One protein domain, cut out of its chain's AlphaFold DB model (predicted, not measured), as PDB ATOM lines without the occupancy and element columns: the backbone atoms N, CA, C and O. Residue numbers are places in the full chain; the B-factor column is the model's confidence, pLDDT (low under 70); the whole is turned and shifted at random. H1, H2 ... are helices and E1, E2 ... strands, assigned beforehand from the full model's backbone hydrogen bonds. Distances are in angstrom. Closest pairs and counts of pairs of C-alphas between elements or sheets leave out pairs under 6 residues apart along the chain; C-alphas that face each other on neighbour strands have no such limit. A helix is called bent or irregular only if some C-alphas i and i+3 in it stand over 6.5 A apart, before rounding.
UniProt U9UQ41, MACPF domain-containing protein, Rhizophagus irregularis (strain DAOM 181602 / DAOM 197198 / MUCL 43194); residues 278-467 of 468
ATOM      1  N   GLU A 278     269.643 214.740 363.773       91.88
ATOM      2  CA  GLU A 278     269.182 215.954 364.440       91.88
ATOM      3  C   GLU A 278     269.096 217.085 363.416       91.88
ATOM      4  O   GLU A 278     269.954 217.206 362.541       91.88
ATOM      5  N   VAL A 279     268.044 217.901 363.498       93.88
ATOM      6  CA  VAL A 279     267.890 219.100 362.666       93.88
ATOM      7  C   VAL A 279     267.910 220.314 363.576       93.88
ATOM      8  O   VAL A 279     267.047 220.441 364.442       93.88
ATOM      9  N   ILE A 280     268.874 221.204 363.352       94.12
ATOM     10  CA  ILE A 280     268.986 222.486 364.046       94.12
ATOM     11  C   ILE A 280     268.514 223.589 363.098       94.12
ATOM     12  O   ILE A 280     268.975 223.679 361.956       94.12
ATOM     13  N   GLU A 281     267.591 224.419 363.576       94.25
ATOM     14  CA  GLU A 281     266.991 225.515 362.819       94.25
ATOM     15  C   GLU A 281     267.533 226.867 363.300       94.25
ATOM     16  O   GLU A 281     267.438 227.210 364.477       94.25
ATOM     17  N   ASN A 282     268.060 227.667 362.375       93.81
ATOM     18  CA  ASN A 282     268.500 229.033 362.637       93.81
ATOM     19  C   ASN A 282     267.717 229.998 361.741       93.81
ATOM     20  O   ASN A 282     267.921 230.035 360.527       93.81
ATOM     21  N   SER A 283     266.802 230.773 362.322       91.88
ATOM     22  CA  SER A 283     266.018 231.763 361.581       91.88
ATOM     23  C   SER A 283     266.788 233.071 361.403       91.88
ATOM     24  O   SER A 283     267.481 233.538 362.306       91.88
ATOM     25  N   PHE A 284     266.653 233.675 360.226       88.62
ATOM     26  CA  PHE A 284     267.165 235.005 359.924       88.62
ATOM     27  C   PHE A 284     266.015 235.933 359.537       88.62
ATOM     28  O   PHE A 284     265.186 235.594 358.686       88.62
ATOM     29  N   ASN A 285     265.985 237.118 360.148       83.38
ATOM     30  CA  ASN A 285     264.969 238.132 359.898       83.38
ATOM     31  C   ASN A 285     265.527 239.235 358.991       83.38
ATOM     32  O   ASN A 285     266.540 239.857 359.297       83.38
ATOM     33  N   SER A 286     264.821 239.551 357.902       75.44
ATOM     34  CA  SER A 286     265.268 240.559 356.936       75.44
ATOM     35  C   SER A 286     265.342 241.986 357.497       75.44
ATOM     36  O   SER A 286     265.920 242.856 356.848       75.44
ATOM     37  N   LYS A 287     264.772 242.256 358.685       71.81
ATOM     38  CA  LYS A 287     264.881 243.560 359.368       71.81
ATOM     39  C   LYS A 287     266.331 243.973 359.643       71.81
ATOM     40  O   LYS A 287     266.601 245.171 359.700       71.81
ATOM     41  N   ASP A 288     267.244 243.008 359.722       68.62
ATOM     42  CA  ASP A 288     268.673 243.248 359.933       68.62
ATOM     43  C   ASP A 288     269.357 243.902 358.714       68.62
ATOM     44  O   ASP A 288     270.468 244.412 358.833       68.62
ATOM     45  N   ASN A 289     268.680 243.954 357.551       76.81
ATOM     46  CA  ASN A 289     269.078 244.709 356.353       76.81
ATOM     47  C   ASN A 289     270.558 244.544 355.952       76.81
ATOM     48  O   ASN A 289     271.223 245.507 355.566       76.81
ATOM     49  N   CYS A 290     271.065 243.313 355.998       84.75
ATOM     50  CA  CYS A 290     272.448 242.989 355.666       84.75
ATOM     51  C   CYS A 290     272.550 242.003 354.492       84.75
ATOM     52  O   CYS A 290     271.688 241.152 354.277       84.75
ATOM     53  N   ASP A 291     273.626 242.110 353.714       82.88
ATOM     54  CA  ASP A 291     273.996 241.188 352.628       82.88
ATOM     55  C   ASP A 291     274.837 239.989 353.115       82.88
ATOM     56  O   ASP A 291     275.060 239.037 352.360       82.88
ATOM     57  N   PHE A 292     275.254 240.028 354.383       88.81
ATOM     58  CA  PHE A 292     276.007 239.011 355.111       88.81
ATOM     59  C   PHE A 292     275.420 238.803 356.506       88.81
ATOM     60  O   PHE A 292     275.182 239.775 357.222       88.81
ATOM     61  N   TYR A 293     275.279 237.549 356.930       89.94
ATOM     62  CA  TYR A 293     274.875 237.223 358.294       89.94
ATOM     63  C   TYR A 293     275.597 235.977 358.808       89.94
ATOM     64  O   TYR A 293     275.720 234.985 358.084       89.94
ATOM     65  N   SER A 294     276.067 236.034 360.057       89.69
ATOM     66  CA  SER A 294     276.687 234.908 360.760       89.69
ATOM     67  C   SER A 294     275.732 234.393 361.833       89.69
ATOM     68  O   SER A 294     275.370 235.137 362.742       89.69
ATOM     69  N   MET A 295     275.317 233.131 361.720       91.50
ATOM     70  CA  MET A 295     274.510 232.446 362.735       91.50
ATOM     71  C   MET A 295     275.412 231.580 363.601       91.50
ATOM     72  O   MET A 295     276.311 230.919 363.082       91.50
ATOM     73  N   LYS A 296     275.128 231.515 364.900       90.94
ATOM     74  CA  LYS A 296     275.764 230.536 365.783       90.94
ATOM     75  C   LYS A 296     275.083 229.177 365.665       90.94
ATOM     76  O   LYS A 296     273.855 229.086 365.679       90.94
ATOM     77  N   LEU A 297     275.898 228.137 365.598       89.62
ATOM     78  CA  LEU A 297     275.507 226.742 365.666       89.62
ATOM     79  C   LEU A 297     276.242 226.113 366.851       89.62
ATOM     80  O   LEU A 297     277.463 225.959 366.819       89.62
ATOM     81  N   THR A 298     275.483 225.756 367.884       86.19
ATOM     82  CA  THR A 298     276.004 225.151 369.115       86.19
ATOM     83  C   THR A 298     275.516 223.701 369.189       86.19
ATOM     84  O   THR A 298     274.446 223.445 369.745       86.19
ATOM     85  N   PRO A 299     276.229 222.753 368.556       83.00
ATOM     86  CA  PRO A 299     275.914 221.335 368.667       83.00
ATOM     87  C   PRO A 299     276.186 220.832 370.093       83.00
ATOM     88  O   PRO A 299     276.945 221.439 370.848       83.00
ATOM     89  N   LYS A 300     275.585 219.696 370.464       82.06
ATOM     90  CA  LYS A 300     275.797 219.070 371.786       82.06
ATOM     91  C   LYS A 300     277.206 218.492 371.964       82.06
ATOM     92  O   LYS A 300     277.622 218.243 373.091       82.06
ATOM     93  N   CYS A 301     277.915 218.276 370.863       79.56
ATOM     94  CA  CYS A 301     279.240 217.679 370.820       79.56
ATOM     95  C   CYS A 301     280.094 218.279 369.691       79.56
ATOM     96  O   CYS A 301     279.579 218.960 368.799       79.56
ATOM     97  N   ASP A 302     281.408 218.035 369.720       84.75
ATOM     98  CA  ASP A 302     282.310 218.478 368.653       84.75
ATOM     99  C   ASP A 302     282.124 217.607 367.404       84.75
ATOM    100  O   ASP A 302     282.657 216.502 367.297       84.75
ATOM    101  N   LEU A 303     281.392 218.147 366.428       87.62
ATOM    102  CA  LEU A 303     281.030 217.443 365.198       87.62
ATOM    103  C   LEU A 303     282.241 216.952 364.396       87.62
ATOM    104  O   LEU A 303     282.166 215.911 363.748       87.62
ATOM    105  N   ILE A 304     283.346 217.702 364.396       85.50
ATOM    106  CA  ILE A 304     284.522 217.350 363.594       85.50
ATOM    107  C   ILE A 304     285.308 216.249 364.294       85.50
ATOM    108  O   ILE A 304     285.635 215.244 363.665       85.50
ATOM    109  N   SER A 305     285.572 216.418 365.592       82.88
ATOM    110  CA  SER A 305     286.320 215.437 366.387       82.88
ATOM    111  C   SER A 305     285.577 214.103 366.513       82.88
ATOM    112  O   SER A 305     286.205 213.045 366.493       82.88
ATOM    113  N   GLU A 306     284.244 214.134 366.567       83.62
ATOM    114  CA  GLU A 306     283.397 212.935 366.630       83.62
ATOM    115  C   GLU A 306     283.048 212.347 365.254       83.62
ATOM    116  O   GLU A 306     282.337 211.349 365.173       83.62
ATOM    117  N   ASN A 307     283.574 212.912 364.159       85.12
ATOM    118  CA  ASN A 307     283.281 212.490 362.784       85.12
ATOM    119  C   ASN A 307     281.779 212.470 362.450       85.12
ATOM    120  O   ASN A 307     281.318 211.605 361.703       85.12
ATOM    121  N   ILE A 308     281.020 213.430 362.977       88.19
ATOM    122  CA  ILE A 308     279.584 213.564 362.729       88.19
ATOM    123  C   ILE A 308     279.382 214.339 361.421       88.19
ATOM    124  O   ILE A 308     279.718 215.524 361.340       88.19
ATOM    125  N   PRO A 309     278.804 213.722 360.375       90.00
ATOM    126  CA  PRO A 309     278.480 214.417 359.139       90.00
ATOM    127  C   PRO A 309     277.427 215.493 359.383       90.00
ATOM    128  O   PRO A 309     276.373 215.218 359.962       90.00
ATOM    129  N   PHE A 310     277.666 216.689 358.849       92.69
ATOM    130  CA  PHE A 310     276.674 217.753 358.850       92.69
ATOM    131  C   PHE A 310     276.610 218.512 357.529       92.69
ATOM    132  O   PHE A 310     277.610 218.710 356.833       92.69
ATOM    133  N   PHE A 311     275.407 218.951 357.176       93.06
ATOM    134  CA  PHE A 311     275.164 219.784 356.003       93.06
ATOM    135  C   PHE A 311     273.922 220.643 356.181       93.06
ATOM    136  O   PHE A 311     273.023 220.310 356.946       93.06
ATOM    137  N   GLY A 312     273.886 221.765 355.465       94.81
ATOM    138  CA  GLY A 312     272.832 222.752 355.623       94.81
ATOM    139  C   GLY A 312     272.124 223.112 354.328       94.81
ATOM    140  O   GLY A 312     272.657 222.942 353.228       94.81
ATOM    141  N   ILE A 313     270.903 223.619 354.460       96.44
ATOM    142  CA  ILE A 313     270.124 224.137 353.340       96.44
ATOM    143  C   ILE A 313     269.253 225.322 353.789       96.44
ATOM    144  O   ILE A 313     268.621 225.259 354.844       96.44
ATOM    145  N   PRO A 314     269.188 226.412 353.002       96.38
ATOM    146  CA  PRO A 314     268.219 227.474 353.245       96.38
ATOM    147  C   PRO A 314     266.789 227.008 352.931       96.38
ATOM    148  O   PRO A 314     266.545 226.413 351.874       96.38
ATOM    149  N   ILE A 315     265.853 227.332 353.820       94.94
ATOM    150  CA  ILE A 315     264.412 227.117 353.688       94.94
ATOM    151  C   ILE A 315     263.714 228.477 353.620       94.94
ATOM    152  O   ILE A 315     263.821 229.290 354.539       94.94
ATOM    153  N   LEU A 316     263.002 228.731 352.526       93.56
ATOM    154  CA  LEU A 316     262.218 229.947 352.320       93.56
ATOM    155  C   LEU A 316     260.727 229.628 352.394       93.56
ATOM    156  O   LEU A 316     260.281 228.583 351.915       93.56
ATOM    157  N   ASN A 317     259.957 230.560 352.949       90.00
ATOM    158  CA  ASN A 317     258.503 230.443 353.054       90.00
ATOM    159  C   ASN A 317     257.783 231.032 351.838       90.00
ATOM    160  O   ASN A 317     256.687 230.606 351.484       90.00
ATOM    161  N   ASP A 318     258.407 231.984 351.162       87.31
ATOM    162  CA  ASP A 318     257.891 232.593 349.953       87.31
ATOM    163  C   ASP A 318     259.011 232.792 348.929       87.31
ATOM    164  O   ASP A 318     260.198 232.563 349.169       87.31
ATOM    165  N   LEU A 319     258.600 233.144 347.717       80.88
ATOM    166  CA  LEU A 319     259.531 233.653 346.729       80.88
ATOM    167  C   LEU A 319     259.512 235.168 346.857       80.88
ATOM    168  O   LEU A 319     258.496 235.795 346.552       80.88
ATOM    169  N   ASN A 320     260.640 235.748 347.260       65.62
ATOM    170  CA  ASN A 320     260.815 237.192 347.220       65.62
ATOM    171  C   ASN A 320     260.440 237.757 345.841       65.62
ATOM    172  O   ASN A 320     260.653 237.125 344.800       65.62
ATOM    173  N   SER A 321     259.992 239.015 345.819       61.22
ATOM    174  CA  SER A 321     259.763 239.777 344.580       61.22
ATOM    175  C   SER A 321     260.965 239.711 343.623       61.22
ATOM    176  O   SER A 321     260.806 239.683 342.398       61.22
ATOM    177  N   ASN A 322     262.177 239.583 344.177       66.88
ATOM    178  CA  ASN A 322     263.394 239.291 343.436       66.88
ATOM    179  C   ASN A 322     263.626 237.779 343.261       66.88
ATOM    180  O   ASN A 322     264.515 237.176 343.860       66.88
ATOM    181  N   ASN A 323     262.866 237.198 342.336       78.25
ATOM    182  CA  ASN A 323     262.934 235.812 341.854       78.25
ATOM    183  C   ASN A 323     264.304 235.351 341.297       78.25
ATOM    184  O   ASN A 323     264.387 234.303 340.663       78.25
ATOM    185  N   SER A 324     265.370 236.139 341.441       88.81
ATOM    186  CA  SER A 324     266.709 235.857 340.912       88.81
ATOM    187  C   SER A 324     267.791 235.757 341.993       88.81
ATOM    188  O   SER A 324     268.978 235.703 341.667       88.81
ATOM    189  N   LEU A 325     267.382 235.744 343.262       92.06
ATOM    190  CA  LEU A 325     268.268 235.709 344.414       92.06
ATOM    191  C   LEU A 325     268.800 234.293 344.671       92.06
ATOM    192  O   LEU A 325     268.059 233.313 344.630       92.06
ATOM    193  N   VAL A 326     270.099 234.199 344.950       94.25
ATOM    194  CA  VAL A 326     270.761 232.976 345.416       94.25
ATOM    195  C   VAL A 326     271.375 233.203 346.788       94.25
ATOM    196  O   VAL A 326     271.903 234.282 347.053       94.25
ATOM    197  N   ILE A 327     271.340 232.175 347.637       94.56
ATOM    198  CA  ILE A 327     271.923 232.202 348.981       94.56
ATOM    199  C   ILE A 327     273.147 231.290 348.990       94.56
ATOM    200  O   ILE A 327     273.070 230.109 348.637       94.56
ATOM    201  N   GLY A 328     274.294 231.859 349.339       94.50
ATOM    202  CA  GLY A 328     275.519 231.126 349.622       94.50
ATOM    203  C   GLY A 328     275.667 230.913 351.121       94.50
ATOM    204  O   GLY A 328     275.212 231.738 351.913       94.50
ATOM    205  N   HIS A 329     276.298 229.809 351.509       94.38
ATOM    206  CA  HIS A 329     276.582 229.507 352.904       94.38
ATOM    207  C   HIS A 329     277.894 228.730 353.053       94.38
ATOM    208  O   HIS A 329     278.347 228.071 352.112       94.38
ATOM    209  N   LYS A 330     278.493 228.810 354.241       92.56
ATOM    210  CA  LYS A 330     279.629 227.992 354.679       92.56
ATOM    211  C   LYS A 330     279.610 227.823 356.195       92.56
ATOM    212  O   LYS A 330     279.128 228.711 356.894       92.56
ATOM    213  N   PHE A 331     280.189 226.730 356.674       92.69
ATOM    214  CA  PHE A 331     280.440 226.501 358.091       92.69
ATOM    215  C   PHE A 331     281.873 226.910 358.425       92.69
ATOM    216  O   PHE A 331     282.804 226.619 357.672       92.69
ATOM    217  N   CYS A 332     282.051 227.584 359.551       88.62
ATOM    218  CA  CYS A 332     283.332 228.063 360.052       88.62
ATOM    219  C   CYS A 332     283.494 227.620 361.507       88.62
ATOM    220  O   CYS A 332     282.539 227.693 362.275       88.62
ATOM    221  N   LYS A 333     284.697 227.210 361.907       86.94
ATOM    222  CA  LYS A 333     285.027 227.028 363.323       86.94
ATOM    223  C   LYS A 333     284.947 228.379 364.041       86.94
ATOM    224  O   LYS A 333     285.574 229.340 363.586       86.94
ATOM    225  N   ALA A 334     284.177 228.462 365.123       80.38
ATOM    226  CA  ALA A 334     284.082 229.671 365.934       80.38
ATOM    227  C   ALA A 334     285.359 229.888 366.771       80.38
ATOM    228  O   ALA A 334     286.265 229.056 366.788       80.38
ATOM    229  N   GLN A 335     285.462 231.050 367.428       68.62
ATOM    230  CA  GLN A 335     286.560 231.326 368.370       68.62
ATOM    231  C   GLN A 335     286.396 230.585 369.703       68.62
ATOM    232  O   GLN A 335     287.399 230.260 370.332       68.62
ATOM    233  N   ALA A 336     285.154 230.340 370.128       66.50
ATOM    234  CA  ALA A 336     284.854 229.523 371.297       66.50
ATOM    235  C   ALA A 336     284.975 228.032 370.948       66.50
ATOM    236  O   ALA A 336     284.613 227.620 369.842       66.50
ATOM    237  N   ASP A 337     285.475 227.235 371.894       64.56
ATOM    238  CA  ASP A 337     285.593 225.788 371.723       64.56
ATOM    239  C   ASP A 337     284.214 225.156 371.464       64.56
ATOM    240  O   ASP A 337     283.216 225.526 372.079       64.56
ATOM    241  N   ASN A 338     284.171 224.204 370.526       69.25
ATOM    242  CA  ASN A 338     282.992 223.430 370.105       69.25
ATOM    243  C   ASN A 338     281.838 224.208 369.437       69.25
ATOM    244  O   ASN A 338     280.826 223.601 369.089       69.25
ATOM    245  N   GLU A 339     281.975 225.515 369.185       82.38
ATOM    246  CA  GLU A 339     280.981 226.285 368.423       82.38
ATOM    247  C   GLU A 339     281.325 226.355 366.922       82.38
ATOM    248  O   GLU A 339     282.487 226.464 366.507       82.38
ATOM    249  N   LEU A 340     280.285 226.342 366.086       89.00
ATOM    250  CA  LEU A 340     280.377 226.623 364.656       89.00
ATOM    251  C   LEU A 340     279.624 227.910 364.323       89.00
ATOM    252  O   LEU A 340     278.598 228.240 364.911       89.00
ATOM    253  N   GLU A 341     280.114 228.625 363.321       91.25
ATOM    254  CA  GLU A 341     279.412 229.741 362.706       91.25
ATOM    255  C   GLU A 341     278.951 229.359 361.301       91.25
ATOM    256  O   GLU A 341     279.711 228.802 360.505       91.25
ATOM    257  N   ILE A 342     277.712 229.709 360.970       93.06
ATOM    258  CA  ILE A 342     277.151 229.567 359.630       93.06
ATOM    259  C   ILE A 342     277.171 230.947 358.990       93.06
ATOM    260  O   ILE A 342     276.367 231.822 359.311       93.06
ATOM    261  N   HIS A 343     278.103 231.151 358.066       92.50
ATOM    262  CA  HIS A 343     278.215 232.402 357.323       92.50
ATOM    263  C   HIS A 343     277.343 232.319 356.082       92.50
ATOM    264  O   HIS A 343     277.604 231.501 355.199       92.50
ATOM    265  N   THR A 344     276.348 233.191 355.991       93.75
ATOM    266  CA  THR A 344     275.404 233.267 354.873       93.75
ATOM    267  C   THR A 344     275.501 234.605 354.159       93.75
ATOM    268  O   THR A 344     275.859 235.625 354.748       93.75
ATOM    269  N   PHE A 345     275.223 234.599 352.859       93.81
ATOM    270  CA  PHE A 345     275.222 235.803 352.033       93.81
ATOM    271  C   PHE A 345     274.323 235.626 350.813       93.81
ATOM    272  O   PHE A 345     274.056 234.498 350.389       93.81
ATOM    273  N   SER A 346     273.876 236.734 350.223       93.38
ATOM    274  CA  SER A 346     272.936 236.699 349.101       93.38
ATOM    275  C   SER A 346     273.448 237.437 347.864       93.38
ATOM    276  O   SER A 346     274.155 238.441 347.957       93.38
ATOM    277  N   TYR A 347     273.104 236.933 346.679       93.19
ATOM    278  CA  TYR A 347     273.491 237.529 345.403       93.19
ATOM    279  C   TYR A 347     272.316 237.540 344.421       93.19
ATOM    280  O   TYR A 347     271.652 236.525 344.216       93.19
ATOM    281  N   CYS A 348     272.073 238.682 343.781       92.06
ATOM    282  CA  CYS A 348     271.031 238.852 342.774       92.06
ATOM    283  C   CYS A 348     271.596 238.575 341.376       92.06
ATOM    284  O   CYS A 348     272.436 239.321 340.875       92.06
ATOM    285  N   LEU A 349     271.110 237.525 340.706       91.88
ATOM    286  CA  LEU A 349     271.577 237.149 339.364       91.88
ATOM    287  C   LEU A 349     271.106 238.100 338.259       91.88
ATOM    288  O   LEU A 349     271.712 238.139 337.190       91.88
ATOM    289  N   LYS A 350     270.008 238.830 338.476       89.00
ATOM    290  CA  LYS A 350     269.511 239.820 337.513       89.00
ATOM    291  C   LYS A 350     270.360 241.092 337.535       89.00
ATOM    292  O   LYS A 350     270.675 241.628 336.478       89.00
ATOM    293  N   GLU A 351     270.731 241.545 338.728       88.62
ATOM    294  CA  GLU A 351     271.509 242.774 338.942       88.62
ATOM    295  C   GLU A 351     273.024 242.517 338.978       88.62
ATOM    296  O   GLU A 351     273.812 243.448 338.884       88.62
ATOM    297  N   ASN A 352     273.440 241.250 339.069       90.44
ATOM    298  CA  ASN A 352     274.832 240.821 339.204       90.44
ATOM    299  C   ASN A 352     275.558 241.479 340.387       90.44
ATOM    300  O   ASN A 352     276.728 241.850 340.280       90.44
ATOM    301  N   ARG A 353     274.879 241.614 341.528       91.50
ATOM    302  CA  ARG A 353     275.453 242.199 342.744       91.50
ATOM    303  C   ARG A 353     274.988 241.484 344.004       91.50
ATOM    304  O   ARG A 353     273.947 240.823 344.000       91.50
ATOM    305  N   TYR A 354     275.759 241.633 345.076       92.06
ATOM    306  CA  TYR A 354     275.312 241.241 346.410       92.06
ATOM    307  C   TYR A 354     274.175 242.160 346.859       92.06
ATOM    308  O   TYR A 354     274.186 243.357 346.568       92.06
ATOM    309  N   VAL A 355     273.177 241.571 347.508       91.00
ATOM    310  CA  VAL A 355     271.980 242.263 347.999       91.00
ATOM    311  C   VAL A 355     271.646 241.749 349.394       91.00
ATOM    312  O   VAL A 355     272.174 240.716 349.816       91.00
ATOM    313  N   ASN A 356     270.760 242.447 350.097       91.69
ATOM    314  CA  ASN A 356     270.321 242.028 351.423       91.69
ATOM    315  C   ASN A 356     269.714 240.621 351.384       91.69
ATOM    316  O   ASN A 356     269.017 240.256 350.432       91.69
ATOM    317  N   LEU A 357     270.009 239.832 352.414       91.62
ATOM    318  CA  LEU A 357     269.449 238.501 352.598       91.62
ATOM    319  C   LEU A 357     267.914 238.580 352.732       91.62
ATOM    320  O   LEU A 357     267.396 239.512 353.355       91.62
ATOM    321  N   PRO A 358     267.174 237.624 352.139       91.88
ATOM    322  CA  PRO A 358     265.736 237.496 352.357       91.88
ATOM    323  C   PRO A 358     265.456 237.013 353.787       91.88
ATOM    324  O   PRO A 358     266.383 236.626 354.485       91.88
ATOM    325  N   GLU A 359     264.194 236.959 354.212       92.06
ATOM    326  CA  GLU A 359     263.830 236.143 355.379       92.06
ATOM    327  C   GLU A 359     263.959 234.656 355.004       92.06
ATOM    328  O   GLU A 359     263.469 234.224 353.957       92.06
ATOM    329  N   PHE A 360     264.645 233.868 355.831       93.69
ATOM    330  CA  PHE A 360     264.765 232.420 355.644       93.69
ATOM    331  C   PHE A 360     265.114 231.727 356.961       93.69
ATOM    332  O   PHE A 360     265.615 232.352 357.895       93.69
ATOM    333  N   THR A 361     264.903 230.416 357.008       95.06
ATOM    334  CA  THR A 361     265.431 229.554 358.069       95.06
ATOM    335  C   THR A 361     266.526 228.685 357.481       95.06
ATOM    336  O   THR A 361     266.334 228.036 356.453       95.06
ATOM    337  N   PHE A 362     267.700 228.670 358.095       96.44
ATOM    338  CA  PHE A 362     268.757 227.742 357.734       96.44
ATOM    339  C   PHE A 362     268.593 226.454 358.536       96.44
ATOM    340  O   PHE A 362     268.615 226.488 359.764       96.44
ATOM    341  N   HIS A 363     268.410 225.330 357.848       96.88
ATOM    342  CA  HIS A 363     268.306 224.020 358.490       96.88
ATOM    343  C   HIS A 363     269.657 223.324 358.373       96.88
ATOM    344  O   HIS A 363     270.154 223.146 357.260       96.88
ATOM    345  N   THR A 364     270.230 222.918 359.503       96.56
ATOM    346  CA  THR A 364     271.444 222.097 359.577       96.56
ATOM    347  C   THR A 364     271.064 220.687 360.003       96.56
ATOM    348  O   THR A 364     270.476 220.515 361.064       96.56
ATOM    349  N   LEU A 365     271.397 219.684 359.191       95.38
ATOM    350  CA  LEU A 365     271.241 218.273 359.536       95.38
ATOM    351  C   LEU A 365     272.539 217.733 360.131       95.38
ATOM    352  O   LEU A 365     273.594 217.918 359.524       95.38
ATOM    353  N   LEU A 366     272.437 217.019 361.248       93.44
ATOM    354  CA  LEU A 366     273.502 216.236 361.869       93.44
ATOM    355  C   LEU A 366     273.167 214.746 361.748       93.44
ATOM    356  O   LEU A 366     272.042 214.342 362.047       93.44
ATOM    357  N   ILE A 367     274.127 213.926 361.324       90.00
ATOM    358  CA  ILE A 367     273.963 212.472 361.205       90.00
ATOM    359  C   ILE A 367     274.677 211.783 362.377       90.00
ATOM    360  O   ILE A 367     275.885 211.585 362.332       90.00
ATOM    361  N   LEU A 368     273.946 211.406 363.427       84.94
ATOM    362  CA  LEU A 368     274.551 211.067 364.723       84.94
ATOM    363  C   LEU A 368     275.165 209.657 364.785       84.94
ATOM    364  O   LEU A 368     276.199 209.469 365.411       84.94
ATOM    365  N   ASN A 369     274.566 208.667 364.116       75.38
ATOM    366  CA  ASN A 369     274.925 207.253 364.307       75.38
ATOM    367  C   ASN A 369     275.351 206.543 363.009       75.38
ATOM    368  O   ASN A 369     274.948 205.402 362.814       75.38
ATOM    369  N   ASN A 370     276.107 207.168 362.091       65.06
ATOM    370  CA  ASN A 370     276.462 206.487 360.832       65.06
ATOM    371  C   ASN A 370     277.697 205.567 360.975       65.06
ATOM    372  O   ASN A 370     278.819 206.072 360.951       65.06
ATOM    373  N   PRO A 371     277.546 204.227 361.066       53.12
ATOM    374  CA  PRO A 371     278.621 203.321 361.467       53.12
ATOM    375  C   PRO A 371     279.311 202.630 360.279       53.12
ATOM    376  O   PRO A 371     280.055 201.673 360.483       53.12
ATOM    377  N   THR A 372     279.079 203.069 359.035       64.25
ATOM    378  CA  THR A 372     279.680 202.436 357.848       64.25
ATOM    379  C   THR A 372     280.890 203.243 357.366       64.25
ATOM    380  O   THR A 372     280.731 204.389 356.932       64.25
ATOM    381  N   PRO A 373     282.113 202.678 357.418       59.88
ATOM    382  CA  PRO A 373     283.298 203.322 356.862       59.88
ATOM    383  C   PRO A 373     283.098 203.661 355.377       59.88
ATOM    384  O   PRO A 373     282.793 202.779 354.576       59.88
ATOM    385  N   GLY A 374     283.293 204.930 355.003       65.88
ATOM    386  CA  GLY A 374     283.229 205.404 353.610       65.88
ATOM    387  C   GLY A 374     281.971 206.194 353.218       65.88
ATOM    388  O   GLY A 374     281.948 206.786 352.141       65.88
ATOM    389  N   ASP A 375     280.953 206.271 354.079       74.56
ATOM    390  CA  ASP A 375     279.767 207.109 353.822       74.56
ATOM    391  C   ASP A 375     279.998 208.589 354.145       74.56
ATOM    392  O   ASP A 375     279.292 209.461 353.636       74.56
ATOM    393  N   TYR A 376     280.991 208.879 354.982       83.25
ATOM    394  CA  TYR A 376     281.409 210.219 355.361       83.25
ATOM    395  C   TYR A 376     282.895 210.397 355.121       83.25
ATOM    396  O   TYR A 376     283.707 209.570 355.534       83.25
ATOM    397  N   GLU A 377     283.244 211.514 354.494       86.12
ATOM    398  CA  GLU A 377     284.627 211.921 354.325       86.12
ATOM    399  C   GLU A 377     284.765 213.438 354.453       86.12
ATOM    400  O   GLU A 377     283.985 214.208 353.880       86.12
ATOM    401  N   LEU A 378     285.813 213.864 355.155       87.75
ATOM    402  CA  LEU A 378     286.281 215.242 355.156       87.75
ATOM    403  C   LEU A 378     287.402 215.373 354.120       87.75
ATOM    404  O   LEU A 378     288.490 214.821 354.278       87.75
ATOM    405  N   LEU A 379     287.114 216.059 353.013       88.94
ATOM    406  CA  LEU A 379     288.010 216.128 351.863       88.94
ATOM    407  C   LEU A 379     288.650 217.514 351.722       88.94
ATOM    408  O   LEU A 379     287.931 218.500 351.522       88.94
ATOM    409  N   PRO A 380     289.992 217.613 351.717       88.75
ATOM    410  CA  PRO A 380     290.675 218.874 351.470       88.75
ATOM    411  C   PRO A 380     290.626 219.250 349.985       88.75
ATOM    412  O   PRO A 380     290.648 218.397 349.085       88.75
ATOM    413  N   PHE A 381     290.625 220.550 349.699       87.19
ATOM    414  CA  PHE A 381     290.708 221.030 348.323       87.19
ATOM    415  C   PHE A 381     292.120 220.880 347.749       87.19
ATOM    416  O   PHE A 381     293.109 221.363 348.292       87.19
ATOM    417  N   LYS A 382     292.211 220.278 346.562       86.38
ATOM    418  CA  LYS A 382     293.437 220.201 345.762       86.38
ATOM    419  C   LYS A 382     293.520 221.383 344.799       86.38
ATOM    420  O   LYS A 382     292.513 221.900 344.310       86.38
ATOM    421  N   PHE A 383     294.742 221.770 344.439       81.31
ATOM    422  CA  PHE A 383     295.007 222.823 343.456       81.31
ATOM    423  C   PHE A 383     295.677 222.240 342.218       81.31
ATOM    424  O   PHE A 383     296.717 221.587 342.297       81.31
ATOM    425  N   SER A 384     295.101 222.490 341.042       69.62
ATOM    426  CA  SER A 384     295.696 221.990 339.800       69.62
ATOM    427  C   SER A 384     296.954 222.794 339.453       69.62
ATOM    428  O   SER A 384     296.944 224.019 339.565       69.62
ATOM    429  N   ARG A 385     298.017 222.134 338.965       61.41
ATOM    430  CA  ARG A 385     299.285 222.801 338.594       61.41
ATOM    431  C   ARG A 385     299.096 223.957 337.597       61.41
ATOM    432  O   ARG A 385     299.801 224.951 337.694       61.41
ATOM    433  N   MET A 386     298.124 223.853 336.684       56.66
ATOM    434  CA  MET A 386     297.866 224.854 335.632       56.66
ATOM    435  C   MET A 386     296.754 225.865 335.957       56.66
ATOM    436  O   MET A 386     296.650 226.897 335.299       56.66
ATOM    437  N   LYS A 387     295.875 225.594 336.932       55.91
ATOM    438  CA  LYS A 387     294.781 226.507 337.314       55.91
ATOM    439  C   LYS A 387     294.788 226.693 338.824       55.91
ATOM    440  O   LYS A 387     294.581 225.732 339.560       55.91
ATOM    441  N   LYS A 388     294.903 227.949 339.267       66.06
ATOM    442  CA  LYS A 388     294.766 228.403 340.666       66.06
ATOM    443  C   LYS A 388     293.330 228.248 341.216       66.06
ATOM    444  O   LYS A 388     292.824 229.144 341.876       66.06
ATOM    445  N   LYS A 389     292.605 227.188 340.841       78.75
ATOM    446  CA  LYS A 389     291.217 226.952 341.259       78.75
ATOM    447  C   LYS A 389     291.160 225.691 342.118       78.75
ATOM    448  O   LYS A 389     291.534 224.638 341.592       78.75
ATOM    449  N   PRO A 390     290.678 225.789 343.365       86.69
ATOM    450  CA  PRO A 390     290.543 224.637 344.241       86.69
ATOM    451  C   PRO A 390     289.467 223.684 343.710       86.69
ATOM    452  O   PRO A 390     288.428 224.111 343.180       86.69
ATOM    453  N   PHE A 391     289.738 222.388 343.810       88.81
ATOM    454  CA  PHE A 391     288.813 221.325 343.441       88.81
ATOM    455  C   PHE A 391     289.012 220.080 344.306       88.81
ATOM    456  O   PHE A 391     290.106 219.827 344.798       88.81
ATOM    457  N   ILE A 392     287.964 219.279 344.426       89.19
ATOM    458  CA  ILE A 392     288.008 217.929 344.990       89.19
ATOM    459  C   ILE A 392     287.657 216.979 343.855       89.19
ATOM    460  O   ILE A 392     286.670 217.211 343.152       89.19
ATOM    461  N   ASP A 393     288.484 215.960 343.635       87.19
ATOM    462  CA  ASP A 393     288.197 214.907 342.663       87.19
ATOM    463  C   ASP A 393     287.367 213.821 343.338       87.19
ATOM    464  O   ASP A 393     287.759 213.312 344.383       87.19
ATOM    465  N   LEU A 394     286.224 213.492 342.743       83.50
ATOM    466  CA  LEU A 394     285.343 212.429 343.225       83.50
ATOM    467  C   LEU A 394     285.508 211.140 342.404       83.50
ATOM    468  O   LEU A 394     284.916 210.128 342.751       83.50
ATOM    469  N   GLN A 395     286.295 211.152 341.317       74.00
ATOM    470  CA  GLN A 395     286.461 209.980 340.442       74.00
ATOM    471  C   GLN A 395     287.230 208.828 341.086       74.00
ATOM    472  O   GLN A 395     287.041 207.687 340.683       74.00
ATOM    473  N   SER A 396     288.107 209.116 342.051       61.25
ATOM    474  CA  SER A 396     288.893 208.092 342.747       61.25
ATOM    475  C   SER A 396     288.079 207.291 343.764       61.25
ATOM    476  O   SER A 396     288.608 206.347 344.337       61.25
ATOM    477  N   GLN A 397     286.822 207.665 344.012       62.41
ATOM    478  CA  GLN A 397     285.950 206.954 344.935       62.41
ATOM    479  C   GLN A 397     285.088 205.969 344.148       62.41
ATOM    480  O   GLN A 397     284.296 206.350 343.287       62.41
ATOM    481  N   SER A 398     285.309 204.686 344.421       50.00
ATOM    482  CA  SER A 398     284.917 203.516 343.629       50.00
ATOM    483  C   SER A 398     283.411 203.242 343.544       50.00
ATOM    484  O   SER A 398     283.009 202.279 342.895       50.00
ATOM    485  N   SER A 399     282.550 204.082 344.122       50.59
ATOM    486  CA  SER A 399     281.106 203.867 344.105       50.59
ATOM    487  C   SER A 399     280.307 205.161 343.879       50.59
ATOM    488  O   SER A 399     280.216 206.073 344.700       50.59
ATOM    489  N   SER A 400     279.631 205.165 342.729       54.72
ATOM    490  CA  SER A 400     278.459 205.963 342.349       54.72
ATOM    491  C   SER A 400     278.655 207.342 341.687       54.72
ATOM    492  O   SER A 400     279.122 208.323 342.258       54.72
ATOM    493  N   LEU A 401     278.118 207.432 340.463       64.38
ATOM    494  CA  LEU A 401     277.768 208.647 339.709       64.38
ATOM    495  C   LEU A 401     276.575 209.407 340.348       64.38
ATOM    496  O   LEU A 401     275.751 210.000 339.641       64.38
ATOM    497  N   ASN A 402     276.431 209.345 341.673       78.62
ATOM    498  CA  ASN A 402     275.282 209.878 342.395       78.62
ATOM    499  C   ASN A 402     275.602 211.246 343.010       78.62
ATOM    500  O   ASN A 402     276.737 211.489 343.424       78.62
ATOM    501  N   PRO A 403     274.615 212.157 343.088       83.75
ATOM    502  CA  PRO A 403     274.762 213.350 343.905       83.75
ATOM    503  C   PRO A 403     275.069 212.971 345.356       83.75
ATOM    504  O   PRO A 403     274.543 211.985 345.870       83.75
ATOM    505  N   ARG A 404     275.897 213.773 346.018       89.31
ATOM    506  CA  ARG A 404     276.253 213.595 347.432       89.31
ATOM    507  C   ARG A 404     275.876 214.839 348.209       89.31
ATOM    508  O   ARG A 404     275.940 215.927 347.643       89.31
ATOM    509  N   TYR A 405     275.527 214.693 349.475       92.19
ATOM    510  CA  TYR A 405     275.350 215.857 350.330       92.19
ATOM    511  C   TYR A 405     276.728 216.409 350.655       92.19
ATOM    512  O   TYR A 405     277.648 215.652 350.956       92.19
ATOM    513  N   VAL A 406     276.898 217.712 350.469       92.19
ATOM    514  CA  VAL A 406     278.199 218.354 350.605       92.19
ATOM    515  C   VAL A 406     278.058 219.626 351.406       92.19
ATOM    516  O   VAL A 406     277.105 220.378 351.211       92.19
ATOM    517  N   SER A 407     279.029 219.868 352.274       92.25
ATOM    518  CA  SER A 407     279.072 221.064 353.098       92.25
ATOM    519  C   SER A 407     280.484 221.606 353.144       92.25
ATOM    520  O   SER A 407     281.447 220.846 353.239       92.25
ATOM    521  N   LEU A 408     280.624 222.922 353.046       92.12
ATOM    522  CA  LEU A 408     281.926 223.560 353.150       92.12
ATOM    523  C   LEU A 408     282.241 223.851 354.618       92.12
ATOM    524  O   LEU A 408     281.428 224.490 355.284       92.12
ATOM    525  N   TYR A 409     283.429 223.453 355.064       91.12
ATOM    526  CA  TYR A 409     283.923 223.685 356.415       91.12
ATOM    527  C   TYR A 409     285.258 224.444 356.391       91.12
ATOM    528  O   TYR A 409     286.167 224.101 355.632       91.12
ATOM    529  N   LEU A 410     285.363 225.503 357.196       88.69
ATOM    530  CA  LEU A 410     286.588 226.269 357.415       88.69
ATOM    531  C   LEU A 410     287.081 226.051 358.850       88.69
ATOM    532  O   LEU A 410     286.430 226.493 359.794       88.69
ATOM    533  N   SER A 411     288.249 225.431 359.010       80.88
ATOM    534  CA  SER A 411     288.807 225.037 360.315       80.88
ATOM    535  C   SER A 411     289.556 226.153 361.057       80.88
ATOM    536  O   SER A 411     289.893 225.993 362.229       80.88
ATOM    537  N   SER A 412     289.804 227.302 360.415       68.38
ATOM    538  CA  SER A 412     290.491 228.451 361.021       68.38
ATOM    539  C   SER A 412     289.703 229.745 360.847       68.38
ATOM    540  O   SER A 412     289.327 230.113 359.735       68.38
ATOM    541  N   ASN A 413     289.529 230.468 361.956       56.91
ATOM    542  CA  ASN A 413     288.876 231.777 361.998       56.91
ATOM    543  C   ASN A 413     289.876 232.949 361.848       56.91
ATOM    544  O   ASN A 413     289.477 234.107 361.770       56.91
ATOM    545  N   VAL A 414     291.186 232.661 361.795       50.84
ATOM    546  CA  VAL A 414     292.264 233.646 362.041       50.84
ATOM    547  C   VAL A 414     292.396 234.701 360.933       50.84
ATOM    548  O   VAL A 414     292.968 235.754 361.165       50.84
ATOM    549  N   ASN A 415     291.823 234.476 359.749       51.78
ATOM    550  CA  ASN A 415     291.780 235.462 358.662       51.78
ATOM    551  C   ASN A 415     290.560 235.223 357.766       51.78
ATOM    552  O   ASN A 415     290.685 235.034 356.558       51.78
ATOM    553  N   ASN A 416     289.355 235.213 358.344       57.88
ATOM    554  CA  ASN A 416     288.115 234.877 357.629       57.88
ATOM    555  C   ASN A 416     287.654 235.940 356.601       57.88
ATOM    556  O   ASN A 416     286.484 236.022 356.228       57.88
ATOM    557  N   ASN A 417     288.591 236.737 356.090       68.00
ATOM    558  CA  ASN A 417     288.397 237.755 355.077       68.00
ATOM    559  C   ASN A 417     288.412 237.134 353.673       68.00
ATOM    560  O   ASN A 417     289.143 237.557 352.780       68.00
ATOM    561  N   TYR A 418     287.640 236.067 353.476       79.00
ATOM    562  CA  TYR A 418     287.478 235.475 352.157       79.00
ATOM    563  C   TYR A 418     286.393 236.210 351.392       79.00
ATOM    564  O   TYR A 418     285.296 236.431 351.905       79.00
ATOM    565  N   LYS A 419     286.666 236.509 350.119       84.62
ATOM    566  CA  LYS A 419     285.611 236.936 349.197       84.62
ATOM    567  C   LYS A 419     284.514 235.862 349.181       84.62
ATOM    568  O   LYS A 419     284.880 234.693 349.054       84.62
ATOM    569  N   PRO A 420     283.213 236.202 349.210       89.12
ATOM    570  CA  PRO A 420     282.150 235.202 349.178       89.12
ATOM    571  C   PRO A 420     282.273 234.253 347.989       89.12
ATOM    572  O   PRO A 420     282.614 234.654 346.865       89.12
ATOM    573  N   PHE A 421     282.005 232.975 348.242       91.06
ATOM    574  CA  PHE A 421     282.115 231.939 347.231       91.06
ATOM    575  C   PHE A 421     281.104 230.818 347.432       91.06
ATOM    576  O   PHE A 421     280.706 230.492 348.544       91.06
ATOM    577  N   PHE A 422     280.705 230.221 346.316       93.06
ATOM    578  CA  PHE A 422     279.718 229.158 346.252       93.06
ATOM    579  C   PHE A 422     280.393 227.811 346.035       93.06
ATOM    580  O   PHE A 422     281.346 227.690 345.251       93.06
ATOM    581  N   LEU A 423     279.840 226.786 346.673       92.06
ATOM    582  CA  LEU A 423     280.173 225.404 346.385       92.06
ATOM    583  C   LEU A 423     279.458 224.961 345.103       92.06
ATOM    584  O   LEU A 423     278.286 225.250 344.885       92.06
ATOM    585  N   ASN A 424     280.176 224.273 344.222       92.44
ATOM    586  CA  ASN A 424     279.631 223.734 342.985       92.44
ATOM    587  C   ASN A 424     280.000 222.263 342.852       92.44
ATOM    588  O   ASN A 424     281.113 221.932 342.420       92.44
ATOM    589  N   GLN A 425     279.033 221.406 343.145       90.56
ATOM    590  CA  GLN A 425     279.151 219.977 342.952       90.56
ATOM    591  C   GLN A 425     278.829 219.590 341.506       90.56
ATOM    592  O   GLN A 425     277.809 219.957 340.923       90.56
ATOM    593  N   LYS A 426     279.737 218.826 340.913       89.12
ATOM    594  CA  LYS A 426     279.540 218.112 339.655       89.12
ATOM    595  C   LYS A 426     279.719 216.630 339.913       89.12
ATOM    596  O   LYS A 426     280.382 216.250 340.871       89.12
ATOM    597  N   ILE A 427     279.233 215.810 338.991       84.88
ATOM    598  CA  ILE A 427     279.245 214.350 339.149       84.88
ATOM    599  C   ILE A 427     280.644 213.755 339.379       84.88
ATOM    600  O   ILE A 427     280.770 212.705 339.988       84.88
ATOM    601  N   LYS A 428     281.701 214.431 338.909       85.75
ATOM    602  CA  LYS A 428     283.097 213.980 339.036       85.75
ATOM    603  C   LYS A 428     283.941 214.801 340.008       85.75
ATOM    604  O   LYS A 428     285.080 214.438 340.258       85.75
ATOM    605  N   GLN A 429     283.464 215.960 340.458       89.31
ATOM    606  CA  GLN A 429     284.308 216.901 341.198       89.31
ATOM    607  C   GLN A 429     283.497 217.967 341.924       89.31
ATOM    608  O   GLN A 429     282.480 218.440 341.412       89.31
ATOM    609  N   ILE A 430     284.034 218.459 343.033       91.12
ATOM    610  CA  ILE A 430     283.524 219.633 343.744       91.12
ATOM    611  C   ILE A 430     284.463 220.802 343.470       91.12
ATOM    612  O   ILE A 430     285.679 220.640 343.388       91.12
ATOM    613  N   LYS A 431     283.908 221.990 343.243       91.31
ATOM    614  CA  LYS A 431     284.668 223.201 342.915       91.31
ATOM    615  C   LYS A 431     284.136 224.389 343.683       91.31
ATOM    616  O   LYS A 431     282.936 224.484 343.899       91.31
ATOM    617  N   ILE A 432     285.010 225.352 343.936       90.69
ATOM    618  CA  ILE A 432     284.620 226.654 344.475       90.69
ATOM    619  C   ILE A 432     284.429 227.658 343.337       90.69
ATOM    620  O   ILE A 432     285.151 227.650 342.327       90.69
ATOM    621  N   LYS A 433     283.405 228.503 343.470       91.56
ATOM    622  CA  LYS A 433     282.993 229.487 342.472       91.56
ATOM    623  C   LYS A 433     282.865 230.866 343.088       91.56
ATOM    624  O   LYS A 433     282.157 231.057 344.062       91.56
ATOM    625  N   TYR A 434     283.503 231.829 342.440       90.88
ATOM    626  CA  TYR A 434     283.368 233.243 342.755       90.88
ATOM    627  C   TYR A 434     282.470 233.905 341.720       90.88
ATOM    628  O   TYR A 434     282.532 233.557 340.533       90.88
ATOM    629  N   VAL A 435     281.695 234.881 342.177       90.81
ATOM    630  CA  VAL A 435     280.923 235.789 341.331       90.81
ATOM    631  C   VAL A 435     281.581 237.169 341.311       90.81
ATOM    632  O   VAL A 435     282.318 237.555 342.231       90.81
ATOM    633  N   ASP A 436     281.371 237.883 340.213       88.81
ATOM    634  CA  ASP A 436     281.773 239.280 340.067       88.81
ATOM    635  C   ASP A 436     280.590 240.159 340.508       88.81
ATOM    636  O   ASP A 436     279.445 239.734 340.377       88.81
ATOM    637  N   CYS A 437     280.847 241.321 341.105       89.44
ATOM    638  CA  CYS A 437     279.803 242.168 341.683       89.44
ATOM    639  C   CYS A 437     279.788 243.525 340.979       89.44
ATOM    640  O   CYS A 437     280.823 244.186 340.926       89.44
ATOM    641  N   ASN A 438     278.624 243.925 340.475       87.88
ATOM    642  CA  ASN A 438     278.387 245.182 339.773       87.88
ATOM    643  C   ASN A 438     277.683 246.165 340.718       87.88
ATOM    644  O   ASN A 438     276.482 246.393 340.595       87.88
ATOM    645  N   CYS A 439     278.398 246.663 341.724       85.56
ATOM    646  CA  CYS A 439     277.824 247.568 342.727       85.56
ATOM    647  C   CYS A 439     278.663 248.817 342.992       85.56
ATOM    648  O   CYS A 439     278.409 249.467 343.989       85.56
ATOM    649  N   ASP A 440     279.691 249.093 342.184       81.12
ATOM    650  CA  ASP A 440     280.562 250.269 342.343       81.12
ATOM    651  C   ASP A 440     281.042 250.520 343.794       81.12
ATOM    652  O   ASP A 440     281.196 251.650 344.230       81.12
ATOM    653  N   GLU A 441     281.324 249.433 344.532       77.25
ATOM    654  CA  GLU A 441     281.740 249.426 345.950       77.25
ATOM    655  C   GLU A 441     280.647 249.768 346.988       77.25
ATOM    656  O   GLU A 441     280.959 250.051 348.139       77.25
ATOM    657  N   ASP A 442     279.362 249.636 346.653       80.69
ATOM    658  CA  ASP A 442     278.268 249.932 347.590       80.69
ATOM    659  C   ASP A 442     277.975 248.812 348.604       80.69
ATOM    660  O   ASP A 442     277.535 249.088 349.728       80.69
ATOM    661  N   CYS A 443     278.217 247.546 348.246       83.12
ATOM    662  CA  CYS A 443     277.926 246.406 349.124       83.12
ATOM    663  C   CYS A 443     279.057 246.119 350.127       83.12
ATOM    664  O   CYS A 443     280.215 246.483 349.897       83.12
ATOM    665  N   SER A 444     278.748 245.425 351.230       81.62
ATOM    666  CA  SER A 444     279.706 245.204 352.328       81.62
ATOM    667  C   SER A 444     280.963 244.460 351.862       81.62
ATOM    668  O   SER A 444     282.086 244.801 352.238       81.62
ATOM    669  N   PHE A 445     280.787 243.497 350.955       83.69
ATOM    670  CA  PHE A 445     281.877 242.703 350.398       83.69
ATOM    671  C   PHE A 445     282.796 243.501 349.469       83.69
ATOM    672  O   PHE A 445     283.994 243.239 349.427       83.69
ATOM    673  N   CYS A 446     282.265 244.462 348.709       83.62
ATOM    674  CA  CYS A 446     283.074 245.269 347.791       83.62
ATOM    675  C   CYS A 446     283.754 246.454 348.487       83.62
ATOM    676  O   CYS A 446     284.833 246.850 348.052       83.62
ATOM    677  N   LYS A 447     283.190 246.951 349.595       81.81
ATOM    678  CA  LYS A 447     283.845 247.936 350.475       81.81
ATOM    679  C   LYS A 447     285.112 247.376 351.118       81.81
ATOM    680  O   LYS A 447     286.099 248.089 351.298       81.81
ATOM    681  N   ASN A 448     285.109 246.086 351.446       74.25
ATOM    682  CA  ASN A 448     286.219 245.434 352.125       74.25
ATOM    683  C   ASN A 448     287.301 244.939 351.138       74.25
ATOM    684  O   ASN A 448     287.344 243.771 350.745       74.25
ATOM    685  N   LYS A 449     288.209 245.842 350.738       60.47
ATOM    686  CA  LYS A 449     289.271 245.587 349.737       60.47
ATOM    687  C   LYS A 449     290.316 244.547 350.150       60.47
ATOM    688  O   LYS A 449     291.086 244.095 349.307       60.47
ATOM    689  N   THR A 450     290.355 244.152 351.420       64.19
ATOM    690  CA  THR A 450     291.314 243.165 351.932       64.19
ATOM    691  C   THR A 450     290.830 241.719 351.765       64.19
ATOM    692  O   THR A 450     291.566 240.797 352.118       64.19
ATOM    693  N   GLN A 451     289.637 241.502 351.188       71.88
ATOM    694  CA  GLN A 451     289.094 240.167 350.936       71.88
ATOM    695  C   GLN A 451     289.903 239.362 349.910       71.88
ATOM    696  O   GLN A 451     290.102 239.779 348.766       71.88
ATOM    697  N   GLN A 452     290.301 238.149 350.286       76.81
ATOM    698  CA  GLN A 452     291.172 237.289 349.485       76.81
ATOM    699  C   GLN A 452     290.418 236.108 348.864       76.81
ATOM    700  O   GLN A 452     289.342 235.694 349.304       76.81
ATOM    701  N   ARG A 453     290.978 235.562 347.780       82.31
ATOM    702  CA  ARG A 453     290.547 234.280 347.204       82.31
ATOM    703  C   ARG A 453     291.404 233.165 347.773       82.31
ATOM    704  O   ARG A 453     292.565 233.400 348.088       82.31
ATOM    705  N   LEU A 454     290.855 231.954 347.765       79.50
ATOM    706  CA  LEU A 454     291.563 230.789 348.271       79.50
ATOM    707  C   LEU A 454     292.881 230.569 347.531       79.50
ATOM    708  O   LEU A 454     292.923 230.550 346.291       79.50
ATOM    709  N   SER A 455     293.946 230.412 348.305       75.44
ATOM    710  CA  SER A 455     295.314 230.267 347.828       75.44
ATOM    711  C   SER A 455     295.800 228.825 347.969       75.44
ATOM    712  O   SER A 455     295.270 228.040 348.746       75.44
ATOM    713  N   LYS A 456     296.834 228.460 347.203       67.62
ATOM    714  CA  LYS A 456     297.336 227.077 347.127       67.62
ATOM    715  C   LYS A 456     297.849 226.525 348.467       67.62
ATOM    716  O   LYS A 456     297.920 225.312 348.615       67.62
ATOM    717  N   ASN A 457     298.229 227.403 349.390       64.69
ATOM    718  CA  ASN A 457     298.857 227.030 350.656       64.69
ATOM    719  C   ASN A 457     297.844 226.955 351.809       64.69
ATOM    720  O   ASN A 457     298.236 226.722 352.948       64.69
ATOM    721  N   GLU A 458     296.558 227.187 351.535       69.75
ATOM    722  CA  GLU A 458     295.513 227.130 352.549       69.75
ATOM    723  C   GLU A 458     294.980 225.710 352.687       69.75
ATOM    724  O   GLU A 458     294.266 225.211 351.818       69.75
ATOM    725  N   ASN A 459     295.303 225.092 353.820       68.31
ATOM    726  CA  ASN A 459     294.796 223.776 354.207       68.31
ATOM    727  C   ASN A 459     293.576 223.870 355.137       68.31
ATOM    728  O   ASN A 459     293.079 222.855 355.598       68.31
ATOM    729  N   ASN A 460     293.081 225.083 355.405       79.56
ATOM    730  CA  ASN A 460     292.025 225.327 356.391       79.56
ATOM    731  C   ASN A 460     290.613 225.227 355.798       79.56
ATOM    732  O   ASN A 460     289.651 225.627 356.449       79.56
ATOM    733  N   VAL A 461     290.490 224.804 354.537       85.75
ATOM    734  CA  VAL A 461     289.212 224.717 353.825       85.75
ATOM    735  C   VAL A 461     289.011 223.301 353.338       85.75
ATOM    736  O   VAL A 461     289.763 222.794 352.501       85.75
ATOM    737  N   GLU A 462     287.953 222.695 353.840       90.00
ATOM    738  CA  GLU A 462     287.609 221.303 353.621       90.00
ATOM    739  C   GLU A 462     286.150 221.203 353.179       90.00
ATOM    740  O   GLU A 462     285.357 222.148 353.270       90.00
ATOM    741  N   CYS A 463     285.797 220.056 352.619       91.44
ATOM    742  CA  CYS A 463     284.433 219.744 352.248       91.44
ATOM    743  C   CYS A 463     284.028 218.448 352.926       91.44
ATOM    744  O   CYS A 463     284.618 217.401 352.667       91.44
ATOM    745  N   ILE A 464     282.978 218.527 353.728       91.31
ATOM    746  CA  ILE A 464     282.249 217.361 354.194       91.31
ATOM    747  C   ILE A 464     281.525 216.773 352.992       91.31
ATOM    748  O   ILE A 464     280.860 217.500 352.245       91.31
ATOM    749  N   VAL A 465     281.675 215.472 352.788       90.06
ATOM    750  CA  VAL A 465     280.978 214.715 351.758       90.06
ATOM    751  C   VAL A 465     280.278 213.548 352.424       90.06
ATOM    752  O   VAL A 465     280.921 212.723 353.062       90.06
ATOM    753  N   TYR A 466     278.961 213.489 352.253       88.00
ATOM    754  CA  TYR A 466     278.116 212.449 352.814       88.00
ATOM    755  C   TYR A 466     277.351 211.705 351.716       88.00
ATOM    756  O   TYR A 466     276.704 212.310 350.843       88.00
ATOM    757  N   ASN A 467     277.434 210.380 351.758       81.50
ATOM    758  CA  ASN A 467     276.710 209.462 350.900       81.50
ATOM    759  C   ASN A 467     275.723 208.641 351.739       81.50
ATOM    760  O   ASN A 467     276.062 208.160 352.810       81.50
TER     761      ASN A 467
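This is residues 278 to 467 of the 468 residues of the protein "MACPF domain-containing protein" of Rhizophagus irregularis (strain DAOM 181602 / DAOM 197198 / MUCL 43194) (UniProt U9UQ41). A stack of three sheets, one over the next: the strongly twisted six-stranded sheet E2 E5 E4 E10 E13 E7 is the middle layer, with the small sheet E1 E6 E3 over one side and the sheet E8 E9 E12 E11 over the other, each partly face to face with it. The one short helix, H1, lies beyond the sheets. The printed part has 190 residues, under half of them in thirteen named strands and the helix, which stands between E12 and E13; the class is mostly strand. The middle sheet is mixed, with E4 and E10 parallel; the other two are antiparallel. The whole is compact, with a radius of gyration of the C-alphas of 16.8 A and spans of 47 by 42 by 33 A.

E1, residues 278 to 284, is antiparallel to E6, residues 360 to 367; N 280 and O 364, 2.9 A apart, are within hydrogen-bond range, as are the N and O pairs below. E6 is antiparallel to E3, residues 310 to 316, with N 313 and O 363 at 2.9 A. E2, residues 292 to 297, an edge strand, is antiparallel to E5, residues 340 to 348, with N 295 and O 342 at 2.9 A. E4, residues 325 to 333, and E5 form a hairpin, with N 343 and O 330 at 2.9 A. E10, residues 405 to 410, is parallel to E4, with N 331 and O 408 at 2.9 A. E13, residues 461 to 466, is antiparallel to E10, with N 407 and O 464 at 3.0 A, and to the edge strand E7, residues 376 to 380, with N 379 and O 463 at 2.9 A. The closest C-alphas of E3 and E10, Phe 311 and Ser 407, are 5.0 A apart. E7 runs on into E8, residues 382 to 384, at 46 degrees. E8 and E9, residues 387 to 393, form a hairpin, with N 382 and O 391 at 2.8 A. E9 is antiparallel to E12, residues 429 to 433, with N 392 and O 430 at 2.9 A. E11, residues 422 to 426, forms a hairpin with E12, with N 424 and O 431 at 2.8 A. The closest C-alphas of E4 and E11, Gly 328 and Phe 422, are 5.7 A apart. H1, residues 444 to 447, is not on any of the sheets and is too short for an O i to N i+4 pair; its one O i to N i+3 pair is not within range.

E1 begins at C-alpha 278 (269.182, 215.954, 364.440). E4 and E5 measure 26.7 A and 26.8 A. E13 ends at C-alpha 466 (278.116, 212.449, 352.814).

The C-alphas farthest apart, Pro 371 and Asp 440, are 50.7 A apart. The printed part has no cut. The links E2 to E3, E5 to E6, E9 to E10, E10 to E11 and H1 to E13 are long. Mean pLDDT of the printed part is 82.9; 36 residues are under 70, among them 396 to 401 and 412 to 417.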